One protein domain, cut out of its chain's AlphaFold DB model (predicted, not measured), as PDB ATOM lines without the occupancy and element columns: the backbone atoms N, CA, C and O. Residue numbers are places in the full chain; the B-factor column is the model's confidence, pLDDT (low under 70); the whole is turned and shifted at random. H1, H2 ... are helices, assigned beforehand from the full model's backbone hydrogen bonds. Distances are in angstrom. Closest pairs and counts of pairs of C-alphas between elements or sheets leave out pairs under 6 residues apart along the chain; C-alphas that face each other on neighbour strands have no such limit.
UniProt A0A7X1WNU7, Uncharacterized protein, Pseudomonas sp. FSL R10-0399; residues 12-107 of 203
ATOM      1  N   SER A  12     245.550 251.742 143.759       87.88
ATOM      2  CA  SER A  12     246.625 251.838 142.768       87.88
ATOM      3  C   SER A  12     247.705 252.840 143.177       87.88
ATOM      4  O   SER A  12     248.888 252.530 143.071       87.88
ATOM      5  N   GLU A  13     247.332 253.997 143.726       88.06
ATOM      6  CA  GLU A  13     248.296 255.016 144.155       88.06
ATOM      7  C   GLU A  13     249.178 254.530 145.313       88.06
ATOM      8  O   GLU A  13     250.390 254.736 145.301       88.06
ATOM      9  N   ILE A  14     248.605 253.794 146.272       87.31
ATOM     10  CA  ILE A  14     249.376 253.150 147.348       87.31
ATOM     11  C   ILE A  14     250.400 252.162 146.766       87.31
ATOM     12  O   ILE A  14     251.537 252.085 147.244       87.31
ATOM     13  N   LEU A  15     250.017 251.410 145.732       90.12
ATOM     14  CA  LEU A  15     250.906 250.458 145.068       90.12
ATOM     15  C   LEU A  15     252.026 251.162 144.296       90.12
ATOM     16  O   LEU A  15     253.180 250.759 144.440       90.12
ATOM     17  N   PHE A  16     251.726 252.239 143.561       92.62
ATOM     18  CA  PHE A  16     252.743 253.058 142.891       92.62
ATOM     19  C   PHE A  16     253.755 253.629 143.889       92.62
ATOM     20  O   PHE A  16     254.965 253.526 143.681       92.62
ATOM     21  N   GLU A  17     253.279 254.154 145.017       91.50
ATOM     22  CA  GLU A  17     254.129 254.710 146.071       91.50
ATOM     23  C   GLU A  17     255.040 253.657 146.724       91.50
ATOM     24  O   GLU A  17     256.231 253.887 146.993       91.50
ATOM     25  N   LYS A  18     254.504 252.453 146.940       93.19
ATOM     26  CA  LYS A  18     255.273 251.321 147.463       93.19
ATOM     27  C   LYS A  18     256.309 250.830 146.451       93.19
ATOM     28  O   LYS A  18     257.459 250.594 146.826       93.19
ATOM     29  N   ALA A  19     255.933 250.734 145.176       94.38
ATOM     30  CA  ALA A  19     256.837 250.367 144.093       94.38
ATOM     31  C   ALA A  19     257.984 251.375 143.946       94.38
ATOM     32  O   ALA A  19     259.139 250.971 143.785       94.38
ATOM     33  N   PHE A  20     257.689 252.674 144.063       94.75
ATOM     34  CA  PHE A  20     258.691 253.738 144.079       94.75
ATOM     35  C   PHE A  20     259.668 253.579 145.244       94.75
ATOM     36  O   PHE A  20     260.884 253.560 145.045       94.75
ATOM     37  N   SER A  21     259.144 253.369 146.452       94.81
ATOM     38  CA  SER A  21     259.961 253.148 147.651       94.81
ATOM     39  C   SER A  21     260.898 251.941 147.504       94.81
ATOM     40  O   SER A  21     262.066 252.017 147.883       94.81
ATOM     41  N   PHE A  22     260.424 250.841 146.911       94.50
ATOM     42  CA  PHE A  22     261.247 249.658 146.641       94.50
ATOM     43  C   PHE A  22     262.338 249.931 145.603       94.50
ATOM     44  O   PHE A  22     263.484 249.526 145.805       94.50
ATOM     45  N   ALA A  23     262.024 250.668 144.533       93.12
ATOM     46  CA  ALA A  23     263.018 251.045 143.533       93.12
ATOM     47  C   ALA A  23     264.140 251.905 144.131       93.12
ATOM     48  O   ALA A  23     265.307 251.660 143.841       93.12
ATOM     49  N   ILE A  24     263.810 252.869 144.998       92.31
ATOM     50  CA  ILE A  24     264.806 253.718 145.677       92.31
ATOM     51  C   ILE A  24     265.706 252.897 146.616       92.31
ATOM     52  O   ILE A  24     266.886 253.201 146.760       92.31
ATOM     53  N   GLN A  25     265.187 251.819 147.208       92.81
ATOM     54  CA  GLN A  25     265.956 250.889 148.049       92.81
ATOM     55  C   GLN A  25     266.798 249.880 147.247       92.81
ATOM     56  O   GLN A  25     267.396 248.980 147.835       92.81
ATOM     57  N   GLY A  26     266.818 249.968 145.915       90.69
ATOM     58  CA  GLY A  26     267.524 249.017 145.053       90.69
ATOM     59  C   GLY A  26     266.780 247.697 144.810       90.69
ATOM     60  O   GLY A  26     267.285 246.822 144.104       90.69
ATOM     61  N   LYS A  27     265.561 247.531 145.345       92.31
ATOM     62  CA  LYS A  27     264.713 246.340 145.155       92.31
ATOM     63  C   LYS A  27     263.922 246.443 143.852       92.31
ATOM     64  O   LYS A  27     262.695 246.517 143.836       92.31
ATOM     65  N   HIS A  28     264.637 246.504 142.731       91.25
ATOM     66  CA  HIS A  28     264.019 246.799 141.437       91.25
ATOM     67  C   HIS A  28     263.078 245.703 140.945       91.25
ATOM     68  O   HIS A  28     262.085 246.040 140.320       91.25
ATOM     69  N   ARG A  29     263.349 244.428 141.248       90.38
ATOM     70  CA  ARG A  29     262.464 243.321 140.864       90.38
ATOM     71  C   ARG A  29     261.105 243.420 141.559       90.38
ATOM     72  O   ARG A  29     260.090 243.485 140.880       90.38
ATOM     73  N   ASP A  30     261.108 243.530 142.885       92.56
ATOM     74  CA  ASP A  30     259.885 243.664 143.687       92.56
ATOM     75  C   ASP A  30     259.096 244.930 143.305       92.56
ATOM     76  O   ASP A  30     257.869 244.954 143.338       92.56
ATOM     77  N   SER A  31     259.807 246.000 142.929       94.06
ATOM     78  CA  SER A  31     259.206 247.222 142.391       94.06
ATOM     79  C   SER A  31     258.441 246.964 141.087       94.06
ATOM     80  O   SER A  31     257.305 247.406 140.979       94.06
ATOM     81  N   GLU A  32     259.012 246.230 140.124       92.50
ATOM     82  CA  GLU A  32     258.332 245.909 138.854       92.50
ATOM     83  C   GLU A  32     257.085 245.041 139.080       92.50
ATOM     84  O   GLU A  32     256.042 245.303 138.491       92.50
ATOM     85  N   GLU A  33     257.155 244.053 139.979       92.62
ATOM     86  CA  GLU A  33     255.998 243.211 140.322       92.62
ATOM     87  C   GLU A  33     254.842 244.046 140.907       92.62
ATOM     88  O   GLU A  33     253.678 243.846 140.556       92.62
ATOM     89  N   LEU A  34     255.157 245.041 141.747       91.62
ATOM     90  CA  LEU A  34     254.158 245.969 142.283       91.62
ATOM     91  C   LEU A  34     253.601 246.937 141.233       91.62
ATOM     92  O   LEU A  34     252.431 247.297 141.335       91.62
ATOM     93  N   LEU A  35     254.396 247.362 140.246       93.62
ATOM     94  CA  LEU A  35     253.928 248.244 139.170       93.62
ATOM     95  C   LEU A  35     252.898 247.552 138.275       93.62
ATOM     96  O   LEU A  35     251.877 248.156 137.950       93.62
ATOM     97  N   VAL A  36     253.107 246.269 137.954       92.25
ATOM     98  CA  VAL A  36     252.117 245.464 137.217       92.25
ATOM     99  C   VAL A  36     250.782 245.462 137.964       92.25
ATOM    100  O   VAL A  36     249.756 245.841 137.398       92.25
ATOM    101  N   LEU A  37     250.807 245.151 139.265       91.56
ATOM    102  CA  LEU A  37     249.604 245.160 140.097       91.56
ATOM    103  C   LEU A  37     248.983 246.564 140.216       91.56
ATOM    104  O   LEU A  37     247.760 246.701 140.224       91.56
ATOM    105  N   ALA A  38     249.802 247.618 140.299       90.88
ATOM    106  CA  ALA A  38     249.331 249.001 140.364       90.88
ATOM    107  C   ALA A  38     248.562 249.395 139.096       90.88
ATOM    108  O   ALA A  38     247.492 249.995 139.192       90.88
ATOM    109  N   HIS A  39     249.064 249.016 137.919       91.75
ATOM    110  CA  HIS A  39     248.405 249.278 136.642       91.75
ATOM    111  C   HIS A  39     247.116 248.468 136.463       91.75
ATOM    112  O   HIS A  39     246.114 249.027 136.013       91.75
ATOM    113  N   GLU A  40     247.099 247.195 136.866       90.69
ATOM    114  CA  GLU A  40     245.875 246.383 136.894       90.69
ATOM    115  C   GLU A  40     244.814 247.011 137.808       90.69
ATOM    116  O   GLU A  40     243.660 247.191 137.408       90.69
ATOM    117  N   MET A  41     245.216 247.426 139.014       87.56
ATOM    118  CA  MET A  41     244.332 248.102 139.961       87.56
ATOM    119  C   MET A  41     243.827 249.436 139.408       87.56
ATOM    120  O   MET A  41     242.634 249.725 139.488       87.56
ATOM    121  N   ARG A  42     244.701 250.226 138.774       88.94
ATOM    122  CA  ARG A  42     244.330 251.510 138.170       88.94
ATOM    123  C   ARG A  42     243.303 251.331 137.056       88.94
ATOM    124  O   ARG A  42     242.354 252.108 136.975       88.94
ATOM    125  N   ALA A  43     243.470 250.312 136.215       88.25
ATOM    126  CA  ALA A  43     242.514 249.990 135.162       88.25
ATOM    127  C   ALA A  43     241.134 249.636 135.743       88.25
ATOM    128  O   ALA A  43     240.113 250.120 135.248       88.25
ATOM    129  N   MET A  44     241.096 248.848 136.823       85.31
ATOM    130  CA  MET A  44     239.849 248.519 137.521       85.31
ATOM    131  C   MET A  44     239.191 249.758 138.140       85.31
ATOM    132  O   MET A  44     237.999 249.980 137.935       85.31
ATOM    133  N   GLU A  45     239.952 250.601 138.837       84.00
ATOM    134  CA  GLU A  45     239.443 251.832 139.459       84.00
ATOM    135  C   GLU A  45     238.879 252.818 138.429       84.00
ATOM    136  O   GLU A  45     237.813 253.402 138.644       84.00
ATOM    137  N   LEU A  46     239.555 252.983 137.286       84.00
ATOM    138  CA  LEU A  46     239.075 253.827 136.190       84.00
ATOM    139  C   LEU A  46     237.796 253.268 135.568       84.00
ATOM    140  O   LEU A  46     236.880 254.035 135.276       84.00
ATOM    141  N   ARG A  47     237.694 251.941 135.416       84.62
ATOM    142  CA  ARG A  47     236.472 251.292 134.928       84.62
ATOM    143  C   ARG A  47     235.301 251.520 135.880       84.62
ATOM    144  O   ARG A  47     234.225 251.902 135.431       84.62
ATOM    145  N   VAL A  48     235.508 251.329 137.181       81.94
ATOM    146  CA  VAL A  48     234.470 251.575 138.193       81.94
ATOM    147  C   VAL A  48     234.061 253.050 138.203       81.94
ATOM    148  O   VAL A  48     232.871 253.354 138.210       81.94
ATOM    149  N   SER A  49     235.028 253.965 138.106       80.12
ATOM    150  CA  SER A  49     234.767 255.407 138.003       80.12
ATOM    151  C   SER A  49     233.967 255.768 136.748       80.12
ATOM    152  O   SER A  49     233.060 256.593 136.812       80.12
ATOM    153  N   HIS A  50     234.266 255.140 135.608       81.31
ATOM    154  CA  HIS A  50     233.523 255.351 134.368       81.31
ATOM    155  C   HIS A  50     232.075 254.860 134.487       81.31
ATOM    156  O   HIS A  50     231.153 255.591 134.140       81.31
ATOM    157  N   ILE A  51     231.851 253.677 135.067       80.31
ATOM    158  CA  ILE A  51     230.496 253.172 135.343       80.31
ATOM    159  C   ILE A  51     229.746 254.137 136.275       80.31
ATOM    160  O   ILE A  51     228.584 254.459 136.027       80.31
ATOM    161  N   ALA A  52     230.418 254.653 137.310       76.50
ATOM    162  CA  ALA A  52     229.833 255.593 138.262       76.50
ATOM    163  C   ALA A  52     229.343 256.896 137.605       76.50
ATOM    164  O   ALA A  52     228.320 257.429 138.021       76.50
ATOM    165  N   GLN A  53     230.002 257.387 136.549       78.38
ATOM    166  CA  GLN A  53     229.568 258.589 135.814       78.38
ATOM    167  C   GLN A  53     228.206 258.424 135.126       78.38
ATOM    168  O   GLN A  53     227.514 259.412 134.886       78.38
ATOM    169  N   HIS A  54     227.819 257.189 134.808       80.38
ATOM    170  CA  HIS A  54     226.551 256.874 134.150       80.38
ATOM    171  C   HIS A  54     225.490 256.348 135.129       80.38
ATOM    172  O   HIS A  54     224.328 256.163 134.760       80.38
ATOM    173  N   ALA A  55     225.871 256.135 136.386       75.38
ATOM    174  CA  ALA A  55     225.011 255.621 137.434       75.38
ATOM    175  C   ALA A  55     224.111 256.705 138.056       75.38
ATOM    176  O   ALA A  55     224.474 257.882 138.067       75.38
ATOM    177  N   PRO A  56     222.940 256.335 138.610       74.44
ATOM    178  CA  PRO A  56     222.229 257.188 139.559       74.44
ATOM    179  C   PRO A  56     223.150 257.598 140.715       74.44
ATOM    180  O   PRO A  56     224.042 256.834 141.089       74.44
ATOM    181  N   THR A  57     222.932 258.782 141.290       67.44
ATOM    182  CA  THR A  57     223.808 259.391 142.308       67.44
ATOM    183  C   THR A  57     224.132 258.440 143.461       67.44
ATOM    184  O   THR A  57     225.277 258.360 143.900       67.44
ATOM    185  N   GLU A  58     223.146 257.676 143.925       66.19
ATOM    186  CA  GLU A  58     223.285 256.728 145.026       66.19
ATOM    187  C   GLU A  58     224.221 255.559 144.670       66.19
ATOM    188  O   GLU A  58     225.058 255.170 145.482       66.19
ATOM    189  N   LEU A  59     224.142 255.037 143.440       68.81
ATOM    190  CA  LEU A  59     225.050 253.996 142.939       68.81
ATOM    191  C   LEU A  59     226.443 254.565 142.660       68.81
ATOM    192  O   LEU A  59     227.446 253.923 142.972       68.81
ATOM    193  N   ALA A  60     226.517 255.775 142.107       61.28
ATOM    194  CA  ALA A  60     227.775 256.445 141.810       61.28
ATOM    195  C   ALA A  60     228.626 256.632 143.077       61.28
ATOM    196  O   ALA A  60     229.822 256.348 143.058       61.28
ATOM    197  N   LEU A  61     228.008 257.033 144.193       63.34
ATOM    198  CA  LEU A  61     228.691 257.196 145.479       63.34
ATOM    199  C   LEU A  61     229.291 255.882 146.002       63.34
ATOM    200  O   LEU A  61     230.421 255.886 146.490       63.34
ATOM    201  N   LEU A  62     228.575 254.759 145.872       67.69
ATOM    202  CA  LEU A  62     229.080 253.447 146.298       67.69
ATOM    203  C   LEU A  62     230.230 252.965 145.425       67.69
ATOM    204  O   LEU A  62     231.253 252.527 145.943       67.69
ATOM    205  N   LEU A  63     230.088 253.099 144.107       68.94
ATOM    206  CA  LEU A  63     231.132 252.716 143.162       68.94
ATOM    207  C   LEU A  63     232.405 253.543 143.372       68.94
ATOM    208  O   LEU A  63     233.495 252.983 143.424       68.94
ATOM    209  N   VAL A  64     232.283 254.857 143.571       64.38
ATOM    210  CA  VAL A  64     233.432 255.719 143.882       64.38
ATOM    211  C   VAL A  64     234.062 255.325 145.221       64.38
ATOM    212  O   VAL A  64     235.285 255.205 145.299       64.38
ATOM    213  N   LYS A  65     233.260 255.034 146.253       65.88
ATOM    214  CA  LYS A  65     233.773 254.577 147.553       65.88
ATOM    215  C   LYS A  65     234.563 253.270 147.439       65.88
ATOM    216  O   LYS A  65     235.636 253.186 148.019       65.88
ATOM    217  N   GLU A  66     234.104 252.297 146.653       68.75
ATOM    218  CA  GLU A  66     234.829 251.034 146.429       68.75
ATOM    219  C   GLU A  66     236.229 251.228 145.821       68.75
ATOM    220  O   GLU A  66     237.127 250.406 146.034       68.75
ATOM    221  N   THR A  67     236.443 252.326 145.087       64.25
ATOM    222  CA  THR A  67     237.751 252.678 144.505       64.25
ATOM    223  C   THR A  67     238.677 253.445 145.455       64.25
ATOM    224  O   THR A  67     239.867 253.585 145.168       64.25
ATOM    225  N   MET A  68     238.166 253.936 146.587       64.06
ATOM    226  CA  MET A  68     238.891 254.797 147.526       64.06
ATOM    227  C   MET A  68     239.150 254.059 148.842       64.06
ATOM    228  O   MET A  68     238.252 253.460 149.421       64.06
ATOM    229  N   THR A  69     240.371 254.136 149.370       58.31
ATOM    230  CA  THR A  69     240.739 253.473 150.640       58.31
ATOM    231  C   THR A  69     240.723 254.403 151.852       58.31
ATOM    232  O   THR A  69     241.080 253.980 152.940       58.31
ATOM    233  N   GLY A  70     240.390 255.686 151.678       46.88
ATOM    234  CA  GLY A  70     240.577 256.721 152.708       46.88
ATOM    235  C   GLY A  70     239.366 257.049 153.584       46.88
ATOM    236  O   GLY A  70     239.421 258.030 154.321       46.88
ATOM    237  N   PHE A  71     238.269 256.298 153.504       47.25
ATOM    238  CA  PHE A  71     237.190 256.440 154.484       47.25
ATOM    239  C   PHE A  71     237.561 255.604 155.708       47.25
ATOM    240  O   PHE A  71     237.922 254.445 155.543       47.25
ATOM    241  N   SER A  72     237.528 256.211 156.899       44.41
ATOM    242  CA  SER A  72     237.914 255.593 158.177       44.41
ATOM    243  C   SER A  72     237.436 254.144 158.289       44.41
ATOM    244  O   SER A  72     236.250 253.882 158.072       44.41
ATOM    245  N   ASP A  73     238.348 253.252 158.690       48.56
ATOM    246  CA  ASP A  73     238.148 251.808 158.914       48.56
ATOM    247  C   ASP A  73     236.981 251.465 159.871       48.56
ATOM    248  O   ASP A  73     236.613 250.303 160.017       48.56
ATOM    249  N   ASP A  74     236.370 252.470 160.501       49.59
ATOM    250  CA  ASP A  74     235.261 252.349 161.449       49.59
ATOM    251  C   ASP A  74     233.895 252.072 160.791       49.59
ATOM    252  O   ASP A  74     232.906 251.878 161.498       49.59
ATOM    253  N   VAL A  75     233.794 252.076 159.455       51.12
ATOM    254  CA  VAL A  75     232.547 251.737 158.749       51.12
ATOM    255  C   VAL A  75     232.721 250.408 158.031       51.12
ATOM    256  O   VAL A  75     233.242 250.382 156.915       51.12
ATOM    257  N   ASP A  76     232.254 249.326 158.658       52.91
ATOM    258  CA  ASP A  76     232.254 247.983 158.075       52.91
ATOM    259  C   ASP A  76     231.483 247.991 156.735       52.91
ATOM    260  O   ASP A  76     230.261 248.210 156.706       52.91
ATOM    261  N   PRO A  77     232.168 247.770 155.595       52.25
ATOM    262  CA  PRO A  77     231.521 247.701 154.291       52.25
ATOM    263  C   PRO A  77     230.446 246.612 154.236       52.25
ATOM    264  O   PRO A  77     229.434 246.793 153.558       52.25
ATOM    265  N   ALA A  78     230.624 245.507 154.972       52.00
ATOM    266  CA  ALA A  78     229.640 244.436 155.045       52.00
ATOM    267  C   ALA A  78     228.372 244.900 155.768       52.00
ATOM    268  O   ALA A  78     227.278 244.628 155.283       52.00
ATOM    269  N   GLU A  79     228.496 245.665 156.852       58.22
ATOM    270  CA  GLU A  79     227.362 246.200 157.611       58.22
ATOM    271  C   GLU A  79     226.557 247.221 156.789       58.22
ATOM    272  O   GLU A  79     225.326 247.164 156.759       58.22
ATOM    273  N   TYR A  80     227.224 248.080 156.008       52.22
ATOM    274  CA  TYR A  80     226.551 249.008 155.090       52.22
ATOM    275  C   TYR A  80     225.861 248.283 153.923       52.22
ATOM    276  O   TYR A  80     224.702 248.565 153.609       52.22
ATOM    277  N   VAL A  81     226.538 247.325 153.280       51.00
ATOM    278  CA  VAL A  81     225.955 246.509 152.199       51.00
ATOM    279  C   VAL A  81     224.795 245.662 152.723       51.00
ATOM    280  O   VAL A  81     223.811 245.462 152.015       51.00
ATOM    281  N   GLN A  82     224.873 245.194 153.969       54.50
ATOM    282  CA  GLN A  82     223.835 244.406 154.622       54.50
ATOM    283  C   GLN A  82     222.641 245.261 155.072       54.50
ATOM    284  O   GLN A  82     221.506 244.805 154.946       54.50
ATOM    285  N   ALA A  83     222.866 246.511 155.486       57.22
ATOM    286  CA  ALA A  83     221.814 247.491 155.770       57.22
ATOM    287  C   ALA A  83     221.080 247.976 154.506       57.22
ATOM    288  O   ALA A  83     219.911 248.343 154.575       57.22
ATOM    289  N   ASN A  84     221.742 247.944 153.345       45.78
ATOM    290  CA  ASN A  84     221.180 248.367 152.057       45.78
ATOM    291  C   ASN A  84     220.890 247.173 151.124       45.78
ATOM    292  O   ASN A  84     220.720 247.349 149.923       45.78
ATOM    293  N   ARG A  85     220.862 245.944 151.659       41.38
ATOM    294  CA  ARG A  85     220.770 244.687 150.892       41.38
ATOM    295  C   ARG A  85     219.374 244.406 150.337       41.38
ATOM    296  O   ARG A  85     219.253 243.668 149.359       41.38
ATOM    297  N   GLU A  86     218.332 244.962 150.952       42.00
ATOM    298  CA  GLU A  86     216.976 244.899 150.407       42.00
ATOM    299  C   GLU A  86     216.811 245.896 149.270       42.00
ATOM    300  O   GLU A  86     217.171 247.064 149.369       42.00
ATOM    301  N   PRO A  87     216.246 245.400 148.170       43.31
ATOM    302  CA  PRO A  87     216.991 245.292 146.939       43.31
ATOM    303  C   PRO A  87     217.509 246.671 146.535       43.31
ATOM    304  O   PRO A  87     216.730 247.608 146.352       43.31
ATOM    305  N   ILE A  88     218.812 246.763 146.310       43.69
ATOM    306  CA  ILE A  88     219.399 247.852 145.548       43.69
ATOM    307  C   ILE A  88     218.841 247.772 144.110       43.69
ATOM    308  O   ILE A  88     219.477 247.291 143.175       43.69
ATOM    309  N   LYS A  89     217.585 248.181 143.930       44.19
ATOM    310  CA  LYS A  89     216.961 248.449 142.643       44.19
ATOM    311  C   LYS A  89     217.356 249.870 142.316       44.19
ATOM    312  O   LYS A  89     216.600 250.809 142.551       44.19
ATOM    313  N   PHE A  90     218.572 250.035 141.813       53.75
ATOM    314  CA  PHE A  90     218.908 251.271 141.133       53.75
ATOM    315  C   PHE A  90     218.074 251.312 139.862       53.75
ATOM    316  O   PHE A  90     218.393 250.677 138.857       53.75
ATOM    317  N   TYR A  91     216.947 252.010 139.934       51.16
ATOM    318  CA  TYR A  91     216.199 252.345 138.744       51.16
ATOM    319  C   TYR A  91     217.028 253.389 138.014       51.16
ATOM    320  O   TYR A  91     217.195 254.514 138.485       51.16
ATOM    321  N   ALA A  92     217.572 253.003 136.866       59.00
ATOM    322  CA  ALA A  92     217.926 253.999 135.882       59.00
ATOM    323  C   ALA A  92     216.697 254.896 135.681       59.00
ATOM    324  O   ALA A  92     215.582 254.417 135.473       59.00
ATOM    325  N   THR A  93     216.905 256.198 135.786       68.00
ATOM    326  CA  THR A  93     215.865 257.223 135.667       68.00
ATOM    327  C   THR A  93     215.176 257.201 134.302       68.00
ATOM    328  O   THR A  93     214.077 257.730 134.163       68.00
ATOM    329  N   ASN A  94     215.810 256.595 133.291       74.56
ATOM    330  CA  ASN A  94     215.270 256.383 131.954       74.56
ATOM    331  C   ASN A  94     216.075 255.316 131.178       74.56
ATOM    332  O   ASN A  94     217.195 254.957 131.549       74.56
ATOM    333  N   ASP A  95     215.525 254.870 130.045       77.31
ATOM    334  CA  ASP A  95     216.153 253.900 129.136       77.31
ATOM    335  C   ASP A  95     217.522 254.349 128.604       77.31
ATOM    336  O   ASP A  95     218.387 253.515 128.329       77.31
ATOM    337  N   ALA A  96     217.743 255.658 128.440       79.00
ATOM    338  CA  ALA A  96     219.028 256.174 127.974       79.00
ATOM    339  C   ALA A  96     220.128 255.949 129.025       79.00
ATOM    340  O   ALA A  96     221.231 255.536 128.670       79.00
ATOM    341  N   GLN A  97     219.813 256.122 130.310       78.12
ATOM    342  CA  GLN A  97     220.719 255.823 131.414       78.12
ATOM    343  C   GLN A  97     220.995 254.315 131.534       78.12
ATOM    344  O   GLN A  97     222.141 253.932 131.755       78.12
ATOM    345  N   VAL A  98     219.993 253.447 131.310       75.25
ATOM    346  CA  VAL A  98     220.210 251.983 131.252       75.25
ATOM    347  C   VAL A  98     221.209 251.630 130.154       75.25
ATOM    348  O   VAL A  98     222.165 250.896 130.395       75.25
ATOM    349  N   ARG A  99     221.006 252.164 128.943       80.12
ATOM    350  CA  ARG A  99     221.899 251.908 127.805       80.12
ATOM    351  C   ARG A  99     223.316 252.399 128.083       80.12
ATOM    352  O   ARG A  99     224.249 251.658 127.811       80.12
ATOM    353  N   ALA A 100     223.467 253.587 128.669       82.00
ATOM    354  CA  ALA A 100     224.772 254.134 129.037       82.00
ATOM    355  C   ALA A 100     225.495 253.279 130.092       82.00
ATOM    356  O   ALA A 100     226.691 253.041 129.973       82.00
ATOM    357  N   LEU A 101     224.777 252.760 131.094       80.00
ATOM    358  CA  LEU A 101     225.345 251.856 132.102       80.00
ATOM    359  C   LEU A 101     225.798 250.519 131.509       80.00
ATOM    360  O   LEU A 101     226.878 250.027 131.847       80.00
ATOM    361  N   ILE A 102     224.982 249.931 130.632       79.12
ATOM    362  CA  ILE A 102     225.328 248.692 129.925       79.12
ATOM    363  C   ILE A 102     226.557 248.925 129.043       79.12
ATOM    364  O   ILE A 102     227.498 248.135 129.104       79.12
ATOM    365  N   ASP A 103     226.578 250.019 128.282       83.38
ATOM    366  CA  ASP A 103     227.697 250.382 127.413       83.38
ATOM    367  C   ASP A 103     228.990 250.593 128.211       83.38
ATOM    368  O   ASP A 103     229.981 249.923 127.945       83.38
ATOM    369  N   ALA A 104     228.963 251.391 129.282       82.12
ATOM    370  CA  ALA A 104     230.127 251.619 130.144       82.12
ATOM    371  C   ALA A 104     230.650 250.330 130.809       82.12
ATOM    372  O   ALA A 104     231.848 250.182 131.070       82.12
ATOM    373  N   THR A 105     229.757 249.378 131.093       78.50
ATOM    374  CA  THR A 105     230.117 248.096 131.711       78.50
ATOM    375  C   THR A 105     230.719 247.124 130.698       78.50
ATOM    376  O   THR A 105     231.697 246.442 131.022       78.50
ATOM    377  N   LEU A 106     230.136 247.033 129.500       82.75
ATOM    378  CA  LEU A 106     230.509 246.055 128.474       82.75
ATOM    379  C   LEU A 106     231.611 246.554 127.533       82.75
ATOM    380  O   LEU A 106     232.374 245.734 127.026       82.75
ATOM    381  N   ASN A 107     231.740 247.869 127.359       82.69
ATOM    382  CA  ASN A 107     232.702 248.524 126.475       82.69
ATOM    383  C   ASN A 107     233.617 249.480 127.266       82.69
ATOM    384  O   ASN A 107     233.612 250.689 127.026       82.69
TER     385      ASN A 107
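Overview. This is residues 12 to 107 of the 203 residues of an uncharacterized protein of Pseudomonas sp. FSL R10-0399 (UniProt A0A7X1WNU7). One long helix, H2, makes the spine of a flat, loosely built domain: H1 folds back along the half of H2 that comes first in the chain, while H3 and H5 pack on its far end from two different sides, each running opposite ways to it. Between H3 and H5 the chain swings out in a wide loop that holds the short helix H4, which touches no other helix; residues 70 to 76 and 82 to 87 of this excursion stick out. The printed part has 96 residues with five named helices, in the order H1, H2, H3, H4, H5, and no named strand, and its class is all helix. The whole is loose, with a radius of gyration of the C-alphas of 17.3 A, and the C-alphas span 54 by 34 by 14 A along their three main axes.

Arrangement. The printed part begins with H1, residues 12 to 24, and a tight link of 3 residues joins it to H2, residues 28 to 54. H1 and H2 form a helical hairpin; they touch, and the closest C-alphas, those of Ala 19 and Ser 31, are 4.3 A apart. Their lines stand at a shallow tilt of 17 degrees, opposite ways. H2 is the hub, touching three other helices. After a tight link of 2 residues comes H3, residues 57 to 67, which forms a second helical hairpin with H2. H2 touches H3 with residues 45 to 54 alone, and the closest C-alphas are those of Ala 52 and Ala 60, 4.2 A apart. The two run opposite ways at a shallow tilt of 2 degrees. H4, residues 77 to 83, touches no helix and is apart from H2 and H3. H5, residues 95 to 106, is touched by H2 with residues 47 to 54 alone; the closest C-alphas, those of Ile 51 and Ala 104, are 5.4 A apart. H2 and H5 run opposite ways at a shallow tilt of 13 degrees. With the three touching pairs at a shallow tilt, the helix packing is mostly aligned, the helices' lines running close to one direction. H1 is apart from H3, H4 and H5, and H3 is apart from H5. In H1, H4 and H5 every O i to N i+4 pair is within hydrogen-bond range; in H2 it is 22 of 23 pairs and in H3 6 of 7.

Along the chain. H1 begins with C-alpha 12 at (246.625, 251.838, 142.768) and is 18.5 A long from first to last C-alpha. H2 is the longest helix, with 27 residues and 39.5 A from C-alpha 28 at (264.019, 246.799, 141.437) to C-alpha 54 at (226.551, 256.874, 134.150). H3 has 11 residues and measures 15.6 A, and H4 has 7 residues and measures 9.8 A. H5, with 12 residues, measures 16.4 A and ends with C-alpha 106 at (230.509, 246.055, 128.474).

Size, cuts and confidence. The two C-alphas farthest apart, those of Gly 26 and Asn 94, are 54.4 A apart, and the first and last printed C-alphas, those of Ser 12 and Asn 107, are 21.7 A apart. The outline is flat. The printed part has no cut. The link from H3 to H4, with 9 residues, is short but not tight, and the link from H4 to H5, with 11 residues, is long. The mean pLDDT of the printed part is 74.5. The model's confidence is low, under 70, in residues 57 to 93, 37 residues that take in H3 and H4, whose mean pLDDT is 66 and 54.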